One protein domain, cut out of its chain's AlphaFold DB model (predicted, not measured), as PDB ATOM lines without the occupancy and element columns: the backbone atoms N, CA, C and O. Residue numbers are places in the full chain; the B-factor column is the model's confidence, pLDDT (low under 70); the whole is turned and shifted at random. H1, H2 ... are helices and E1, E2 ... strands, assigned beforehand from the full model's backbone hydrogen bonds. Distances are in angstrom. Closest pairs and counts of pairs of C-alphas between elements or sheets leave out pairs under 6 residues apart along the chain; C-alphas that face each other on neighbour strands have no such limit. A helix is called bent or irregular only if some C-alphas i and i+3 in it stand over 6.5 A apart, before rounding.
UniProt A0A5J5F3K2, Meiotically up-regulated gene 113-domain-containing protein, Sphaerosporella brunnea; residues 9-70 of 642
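AT A GLANCE: This is residues 9 to 70 of the 642 residues of the protein "Meiotically up-regulated gene 113-domain-containing protein" of Sphaerosporella brunnea (UniProt A0A5J5F3K2). A two-stranded antiparallel hairpin, E1 and E2, has the longer helix H2 folded back alongside E1; a short helix, H1, and a long loop, residues 16 to 40, complete the small body. The 62 printed residues include two named helices and two named strands, in the order H1, E1, E2, H2, class mixed. The whole is compact, radius of gyration of the C-alphas 10.3 A, and rounded, spanning 27 by 23 by 22 A.

IN THESE COORDINATES: E1 is residues 41 to 46, E2 49 to 54. H2, residues 55 to 68, runs 19.8 A to C-alpha 68 at (13.953, 5.471, 89.672); it is irregular, with C-alphas 56 and 59 7.8 A apart. H1, residues 9 to 15, begins at C-alpha 9, (16.243, -5.416, 77.565).

HOW THE PARTS SIT: In the hairpin, N 44 and O 51 are within hydrogen-bond range at 2.9 A. The closest C-alphas of E1 and H2, Gly 41 and Ala 55, are 4.5 A apart; those of H1 and E2, Ile 14 and Ala 51, 7.6 A. H1 and H2 are apart. Every O i to N i+4 pair is within range in H1, 8 of 10 in H2.

THE WHOLE: The printed part has no cut. The link H1 to E1 is long, 25 residues. pLDDT is under 70 at residues 17 to 18, 39, 48 and 66 to 70.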
ATOM      1  N   GLU A   9      16.855  -6.197  78.649       88.50
ATOM      2  CA  GLU A   9      16.243  -5.416  77.565       88.50
ATOM      3  C   GLU A   9      15.600  -4.118  78.077       88.50
ATOM      4  O   GLU A   9      15.733  -3.074  77.440       88.50
ATOM      5  N   ALA A  10      14.939  -4.158  79.243       84.25
ATOM      6  CA  ALA A  10      14.379  -2.965  79.877       84.25
ATOM      7  C   ALA A  10      15.490  -2.012  80.337       84.25
ATOM      8  O   ALA A  10      15.437  -0.821  80.038       84.25
ATOM      9  N   HIS A  11      16.534  -2.532  80.992       80.44
ATOM     10  CA  HIS A  11      17.706  -1.745  81.383       80.44
ATOM     11  C   HIS A  11      18.375  -1.085  80.169       80.44
ATOM     12  O   HIS A  11      18.632   0.117  80.194       80.44
ATOM     13  N   ALA A  12      18.619  -1.839  79.094       82.31
ATOM     14  CA  ALA A  12      19.251  -1.327  77.883       82.31
ATOM     15  C   ALA A  12      18.398  -0.252  77.195       82.31
ATOM     16  O   ALA A  12      18.928   0.785  76.811       82.31
ATOM     17  N   ALA A  13      17.078  -0.433  77.089       82.50
ATOM     18  CA  ALA A  13      16.196   0.568  76.487       82.50
ATOM     19  C   ALA A  13      16.092   1.873  77.300       82.50
ATOM     20  O   ALA A  13      15.857   2.935  76.720       82.50
ATOM     21  N   ILE A  14      16.285   1.794  78.622       78.31
ATOM     22  CA  ILE A  14      16.313   2.940  79.539       78.31
ATOM     23  C   ILE A  14      17.667   3.662  79.497       78.31
ATOM     24  O   ILE A  14      17.681   4.891  79.451       78.31
ATOM     25  N   LEU A  15      18.781   2.918  79.511       74.81
ATOM     26  CA  LEU A  15      20.159   3.437  79.588       74.81
ATOM     27  C   LEU A  15      20.801   3.729  78.220       74.81
ATOM     28  O   LEU A  15      21.892   4.293  78.165       74.81
ATOM     29  N   SER A  16      20.169   3.328  77.114       73.12
ATOM     30  CA  SER A  16      20.656   3.632  75.766       73.12
ATOM     31  C   SER A  16      20.641   5.147  75.521       73.12
ATOM     32  O   SER A  16      19.584   5.760  75.708       73.12
ATOM     33  N   PRO A  17      21.738   5.746  75.009       65.62
ATOM     34  CA  PRO A  17      21.782   7.147  74.599       65.62
ATOM     35  C   PRO A  17      20.945   7.343  73.328       65.62
ATOM     36  O   PRO A  17      21.438   7.352  72.203       65.62
ATOM     37  N   SER A  18      19.636   7.439  73.523       67.00
ATOM     38  CA  SER A  18      18.646   7.717  72.492       67.00
ATOM     39  C   SER A  18      18.156   9.150  72.651       67.00
ATOM     40  O   SER A  18      17.931   9.602  73.779       67.00
ATOM     41  N   SER A  19      17.938   9.839  71.527       72.19
ATOM     42  CA  SER A  19      17.338  11.179  71.489       72.19
ATOM     43  C   SER A  19      16.089  11.243  72.382       72.19
ATOM     44  O   SER A  19      15.294  10.294  72.333       72.19
ATOM     45  N   PRO A  20      15.874  12.329  73.153       73.69
ATOM     46  CA  PRO A  20      14.799  12.416  74.153       73.69
ATOM     47  C   PRO A  20      13.397  12.222  73.555       73.69
ATOM     48  O   PRO A  20      12.470  11.808  74.248       73.69
ATOM     49  N   ASP A  21      13.262  12.457  72.251       82.94
ATOM     50  CA  ASP A  21      12.038  12.287  71.480       82.94
ATOM     51  C   ASP A  21      11.745  10.842  71.041       82.94
ATOM     52  O   ASP A  21      10.706  10.608  70.436       82.94
ATOM     53  N   VAL A  22      12.598   9.852  71.317       89.50
ATOM     54  CA  VAL A  22      12.331   8.436  70.989       89.50
ATOM     55  C   VAL A  22      11.834   7.681  72.219       89.50
ATOM     56  O   VAL A  22      12.351   7.827  73.324       89.50
ATOM     57  N   CYS A  23      10.806   6.853  72.028       90.56
ATOM     58  CA  CYS A  23      10.142   6.146  73.117       90.56
ATOM     59  C   CYS A  23      11.046   5.078  73.762       90.56
ATOM     60  O   CYS A  23      11.298   4.037  73.158       90.56
ATOM     61  N   ARG A  24      11.434   5.259  75.034       88.81
ATOM     62  CA  ARG A  24      12.289   4.300  75.773       88.81
ATOM     63  C   ARG A  24      11.575   3.019  76.250       88.81
ATOM     64  O   ARG A  24      12.194   2.169  76.879       88.81
ATOM     65  N   GLY A  25      10.289   2.844  75.933       90.38
ATOM     66  CA  GLY A  25       9.534   1.619  76.239       90.38
ATOM     67  C   GLY A  25       9.886   0.439  75.322       90.38
ATOM     68  O   GLY A  25      10.333   0.634  74.189       90.38
ATOM     69  N   ILE A  26       9.635  -0.788  75.782       91.88
ATOM     70  CA  ILE A  26       9.910  -2.035  75.049       91.88
ATOM     71  C   ILE A  26       8.652  -2.871  74.805       91.88
ATOM     72  O   ILE A  26       7.700  -2.872  75.579       91.88
ATOM     73  N   SER A  27       8.667  -3.627  73.714       91.25
ATOM     74  CA  SER A  27       7.636  -4.613  73.374       91.25
ATOM     75  C   SER A  27       7.786  -5.924  74.162       91.25
ATOM     76  O   SER A  27       8.814  -6.182  74.790       91.25
ATOM     77  N   ASN A  28       6.784  -6.805  74.069       88.44
ATOM     78  CA  ASN A  28       6.822  -8.128  74.708       88.44
ATOM     79  C   ASN A  28       7.961  -9.025  74.181       88.44
ATOM     80  O   ASN A  28       8.447  -9.873  74.925       88.44
ATOM     81  N   ASP A  29       8.425  -8.805  72.945       88.31
ATOM     82  CA  ASP A  29       9.618  -9.443  72.363       88.31
ATOM     83  C   ASP A  29      10.945  -8.782  72.806       88.31
ATOM     84  O   ASP A  29      11.988  -9.027  72.202       88.31
ATOM     85  N   GLY A  30      10.930  -7.875  73.789       87.56
ATOM     86  CA  GLY A  30      12.110  -7.133  74.255       87.56
ATOM     87  C   GLY A  30      12.637  -6.068  73.282       87.56
ATOM     88  O   GLY A  30      13.599  -5.375  73.591       87.56
ATOM     89  N   LYS A  31      12.019  -5.893  72.106       90.19
ATOM     90  CA  LYS A  31      12.436  -4.883  71.117       90.19
ATOM     91  C   LYS A  31      11.993  -3.488  71.564       90.19
ATOM     92  O   LYS A  31      10.805  -3.302  71.847       90.19
ATOM     93  N   GLN A  32      12.913  -2.525  71.569       89.94
ATOM     94  CA  GLN A  32      12.652  -1.116  71.893       89.94
ATOM     95  C   GLN A  32      11.669  -0.458  70.909       89.94
ATOM     96  O   GLN A  32      11.606  -0.800  69.723       89.94
ATOM     97  N   CYS A  33      10.880   0.492  71.406       90.88
ATOM     98  CA  CYS A  33       9.894   1.225  70.625       90.88
ATOM     99  C   CYS A  33      10.555   2.238  69.681       90.88
ATOM    100  O   CYS A  33      11.185   3.192  70.118       90.88
ATOM    101  N   LYS A  34      10.315   2.107  68.373       90.19
ATOM    102  CA  LYS A  34      10.827   3.044  67.354       90.19
ATOM    103  C   LYS A  34       9.911   4.249  67.078       90.19
ATOM    104  O   LYS A  34       9.994   4.843  66.009       90.19
ATOM    105  N   ARG A  35       8.986   4.589  67.986       89.81
ATOM    106  CA  ARG A  35       8.142   5.791  67.828       89.81
ATOM    107  C   ARG A  35       8.874   7.032  68.321       89.81
ATOM    108  O   ARG A  35       9.504   6.990  69.375       89.81
ATOM    109  N   VAL A  36       8.713   8.110  67.562       87.75
ATOM    110  CA  VAL A  36       9.195   9.464  67.860       87.75
ATOM    111  C   VAL A  36       8.058  10.281  68.498       87.75
ATOM    112  O   VAL A  36       6.883   9.944  68.329       87.75
ATOM    113  N   ARG A  37       8.392  11.341  69.237       82.12
ATOM    114  CA  ARG A  37       7.503  12.263  69.962       82.12
ATOM    115  C   ARG A  37       6.738  13.190  69.010       82.12
ATOM    116  O   ARG A  37       6.937  14.395  68.978       82.12
ATOM    117  N   ASN A  38       5.828  12.601  68.239       74.56
ATOM    118  CA  ASN A  38       4.850  13.294  67.389       74.56
ATOM    119  C   ASN A  38       3.388  13.016  67.803       74.56
ATOM    120  O   ASN A  38       2.455  13.355  67.081       74.56
ATOM    121  N   GLN A  39       3.189  12.353  68.946       68.56
ATOM    122  CA  GLN A  39       1.902  11.882  69.464       68.56
ATOM    123  C   GLN A  39       1.860  12.023  70.990       68.56
ATOM    124  O   GLN A  39       2.895  12.169  71.643       68.56
ATOM    125  N   SER A  40       0.663  11.910  71.572       81.19
ATOM    126  CA  SER A  40       0.467  11.885  73.023       81.19
ATOM    127  C   SER A  40       1.308  10.800  73.710       81.19
ATOM    128  O   SER A  40       1.381   9.646  73.266       81.19
ATOM    129  N   GLY A  41       1.904  11.168  74.837       85.75
ATOM    130  CA  GLY A  41       2.751  10.314  75.656       85.75
ATOM    131  C   GLY A  41       3.116  11.013  76.960       85.75
ATOM    132  O   GLY A  41       2.630  12.105  77.240       85.75
ATOM    133  N   VAL A  42       3.980  10.376  77.739       88.06
ATOM    134  CA  VAL A  42       4.403  10.807  79.072       88.06
ATOM    135  C   VAL A  42       5.921  10.962  79.097       88.06
ATOM    136  O   VAL A  42       6.633  10.157  78.500       88.06
ATOM    137  N   ILE A  43       6.415  11.999  79.771       87.06
ATOM    138  CA  ILE A  43       7.843  12.201  80.045       87.06
ATOM    139  C   ILE A  43       8.105  11.815  81.503       87.06
ATOM    140  O   ILE A  43       7.319  12.151  82.386       87.06
ATOM    141  N   THR A  44       9.203  11.109  81.750       81.88
ATOM    142  CA  THR A  44       9.629  10.673  83.085       81.88
ATOM    143  C   THR A  44      11.103  10.972  83.299       81.88
ATOM    144  O   THR A  44      11.910  10.685  82.413       81.88
ATOM    145  N   THR A  45      11.481  11.462  84.477       78.06
ATOM    146  CA  THR A  45      12.897  11.624  84.833       78.06
ATOM    147  C   THR A  45      13.489  10.292  85.297       78.06
ATOM    148  O   THR A  45      12.967   9.655  86.212       78.06
ATOM    149  N   VAL A  46      14.595   9.881  84.679       71.69
ATOM    150  CA  VAL A  46      15.369   8.681  85.010       71.69
ATOM    151  C   VAL A  46      16.764   9.127  85.441       71.69
ATOM    152  O   VAL A  46      17.613   9.465  84.616       71.69
ATOM    153  N   GLY A  47      17.011   9.162  86.752       70.75
ATOM    154  CA  GLY A  47      18.247   9.733  87.291       70.75
ATOM    155  C   GLY A  47      18.335  11.229  86.981       70.75
ATOM    156  O   GLY A  47      17.594  12.011  87.570       70.75
ATOM    157  N   LYS A  48      19.220  11.615  86.051       69.44
ATOM    158  CA  LYS A  48      19.361  12.996  85.549       69.44
ATOM    159  C   LYS A  48      18.763  13.219  84.149       69.44
ATOM    160  O   LYS A  48      18.700  14.357  83.702       69.44
ATOM    161  N   GLU A  49      18.330  12.168  83.448       73.94
ATOM    162  CA  GLU A  49      17.820  12.267  82.073       73.94
ATOM    163  C   GLU A  49      16.290  12.323  82.011       73.94
ATOM    164  O   GLU A  49      15.600  11.754  82.856       73.94
ATOM    165  N   GLN A  50      15.743  12.942  80.960       81.56
ATOM    166  CA  GLN A  50      14.326  12.818  80.609       81.56
ATOM    167  C   GLN A  50      14.130  11.695  79.582       81.56
ATOM    168  O   GLN A  50      14.768  11.675  78.531       81.56
ATOM    169  N   ALA A  51      13.210  10.776  79.873       85.69
ATOM    170  CA  ALA A  51      12.817   9.679  78.996       85.69
ATOM    171  C   ALA A  51      11.346   9.827  78.584       85.69
ATOM    172  O   ALA A  51      10.469   9.952  79.440       85.69
ATOM    173  N   TRP A  52      11.062   9.796  77.279       89.25
ATOM    174  CA  TRP A  52       9.693   9.835  76.760       89.25
ATOM    175  C   TRP A  52       9.112   8.433  76.530       89.25
ATOM    176  O   TRP A  52       9.796   7.500  76.098       89.25
ATOM    177  N   PHE A  53       7.809   8.298  76.766       90.81
ATOM    178  CA  PHE A  53       7.021   7.091  76.552       90.81
ATOM    179  C   PHE A  53       5.739   7.434  75.793       90.81
ATOM    180  O   PHE A  53       4.880   8.158  76.287       90.81
ATOM    181  N   CYS A  54       5.565   6.885  74.588       92.12
ATOM    182  CA  CYS A  54       4.308   7.016  73.847       92.12
ATOM    183  C   CYS A  54       3.129   6.406  74.632       92.12
ATOM    184  O   CYS A  54       3.334   5.475  75.412       92.12
ATOM    185  N   ALA A  55       1.890   6.830  74.357       90.00
ATOM    186  CA  ALA A  55       0.685   6.352  75.058       90.00
ATOM    187  C   ALA A  55       0.518   4.813  75.145       90.00
ATOM    188  O   ALA A  55      -0.153   4.316  76.040       90.00
ATOM    189  N   ARG A  56       1.155   4.037  74.252       89.88
ATOM    190  CA  ARG A  56       1.121   2.560  74.282       89.88
ATOM    191  C   ARG A  56       2.101   1.912  75.281       89.88
ATOM    192  O   ARG A  56       2.064   0.696  75.398       89.88
ATOM    193  N   HIS A  57       2.968   2.697  75.928       90.94
ATOM    194  CA  HIS A  57       3.941   2.279  76.953       90.94
ATOM    195  C   HIS A  57       3.883   3.191  78.206       90.94
ATOM    196  O   HIS A  57       4.870   3.344  78.927       90.94
ATOM    197  N   GLN A  58       2.741   3.852  78.448       88.31
ATOM    198  CA  GLN A  58       2.517   4.728  79.611       88.31
ATOM    199  C   GLN A  58       2.462   3.946  80.940       88.31
ATOM    200  O   GLN A  58       2.720   4.499  82.006       88.31
ATOM    201  N   ASP A  59       2.143   2.657  80.885       85.75
ATOM    202  CA  ASP A  59       2.299   1.692  81.974       85.75
ATOM    203  C   ASP A  59       3.775   1.529  82.372       85.75
ATOM    204  O   ASP A  59       4.123   1.656  83.545       85.75
ATOM    205  N   GLN A  60       4.660   1.357  81.388       88.38
ATOM    206  CA  GLN A  60       6.101   1.189  81.606       88.38
ATOM    207  C   GLN A  60       6.719   2.447  82.217       88.38
ATOM    208  O   GLN A  60       7.536   2.352  83.129       88.38
ATOM    209  N   ALA A  61       6.261   3.624  81.779       84.31
ATOM    210  CA  ALA A  61       6.626   4.909  82.365       84.31
ATOM    211  C   ALA A  61       6.364   4.950  83.886       84.31
ATOM    212  O   ALA A  61       7.217   5.409  84.641       84.31
ATOM    213  N   LYS A  62       5.223   4.418  84.355       79.38
ATOM    214  CA  LYS A  62       4.878   4.367  85.789       79.38
ATOM    215  C   LYS A  62       5.798   3.429  86.567       79.38
ATOM    216  O   LYS A  62       6.324   3.836  87.595       79.38
ATOM    217  N   GLU A  63       6.032   2.216  86.069       74.31
ATOM    218  CA  GLU A  63       6.941   1.246  86.705       74.31
ATOM    219  C   GLU A  63       8.386   1.770  86.777       74.31
ATOM    220  O   GLU A  63       9.069   1.625  87.790       74.31
ATOM    221  N   ILE A  64       8.848   2.446  85.722       74.25
ATOM    222  CA  ILE A  64      10.191   3.034  85.652       74.25
ATOM    223  C   ILE A  64      10.308   4.243  86.592       74.25
ATOM    224  O   ILE A  64      11.313   4.362  87.291       74.25
ATOM    225  N   VAL A  65       9.272   5.082  86.707       70.19
ATOM    226  CA  VAL A  65       9.197   6.135  87.737       70.19
ATOM    227  C   VAL A  65       9.238   5.523  89.135       70.19
ATOM    228  O   VAL A  65      10.131   5.861  89.904       70.19
ATOM    229  N   LEU A  66       8.361   4.566  89.453       65.62
ATOM    230  CA  LEU A  66       8.336   3.890  90.757       65.62
ATOM    231  C   LEU A  66       9.672   3.216  91.106       65.62
ATOM    232  O   LEU A  66       9.999   3.088  92.283       65.62
ATOM    233  N   ARG A  67      10.469   2.829  90.105       63.53
ATOM    234  CA  ARG A  67      11.824   2.302  90.283       63.53
ATOM    235  C   ARG A  67      12.892   3.386  90.483       63.53
ATOM    236  O   ARG A  67      13.762   3.199  91.328       63.53
ATOM    237  N   HIS A  68      12.868   4.476  89.712       58.47
ATOM    238  CA  HIS A  68      13.953   5.471  89.672       58.47
ATOM    239  C   HIS A  68      13.709   6.726  90.529       58.47
ATOM    240  O   HIS A  68      14.677   7.296  91.026       58.47
ATOM    241  N   THR A  69      12.458   7.142  90.760       54.31
ATOM    242  CA  THR A  69      12.117   8.212  91.723       54.31
ATOM    243  C   THR A  69      11.923   7.681  93.141       54.31
ATOM    244  O   THR A  69      11.933   8.458  94.099       54.31
ATOM    245  N   ALA A  70      11.840   6.356  93.311       51.00
ATOM    246  CA  ALA A  70      12.082   5.731  94.600       51.00
ATOM    247  C   ALA A  70      13.527   6.003  95.036       51.00
ATOM    248  O   ALA A  70      14.456   5.236  94.772       51.00
TER     249      ALA A  70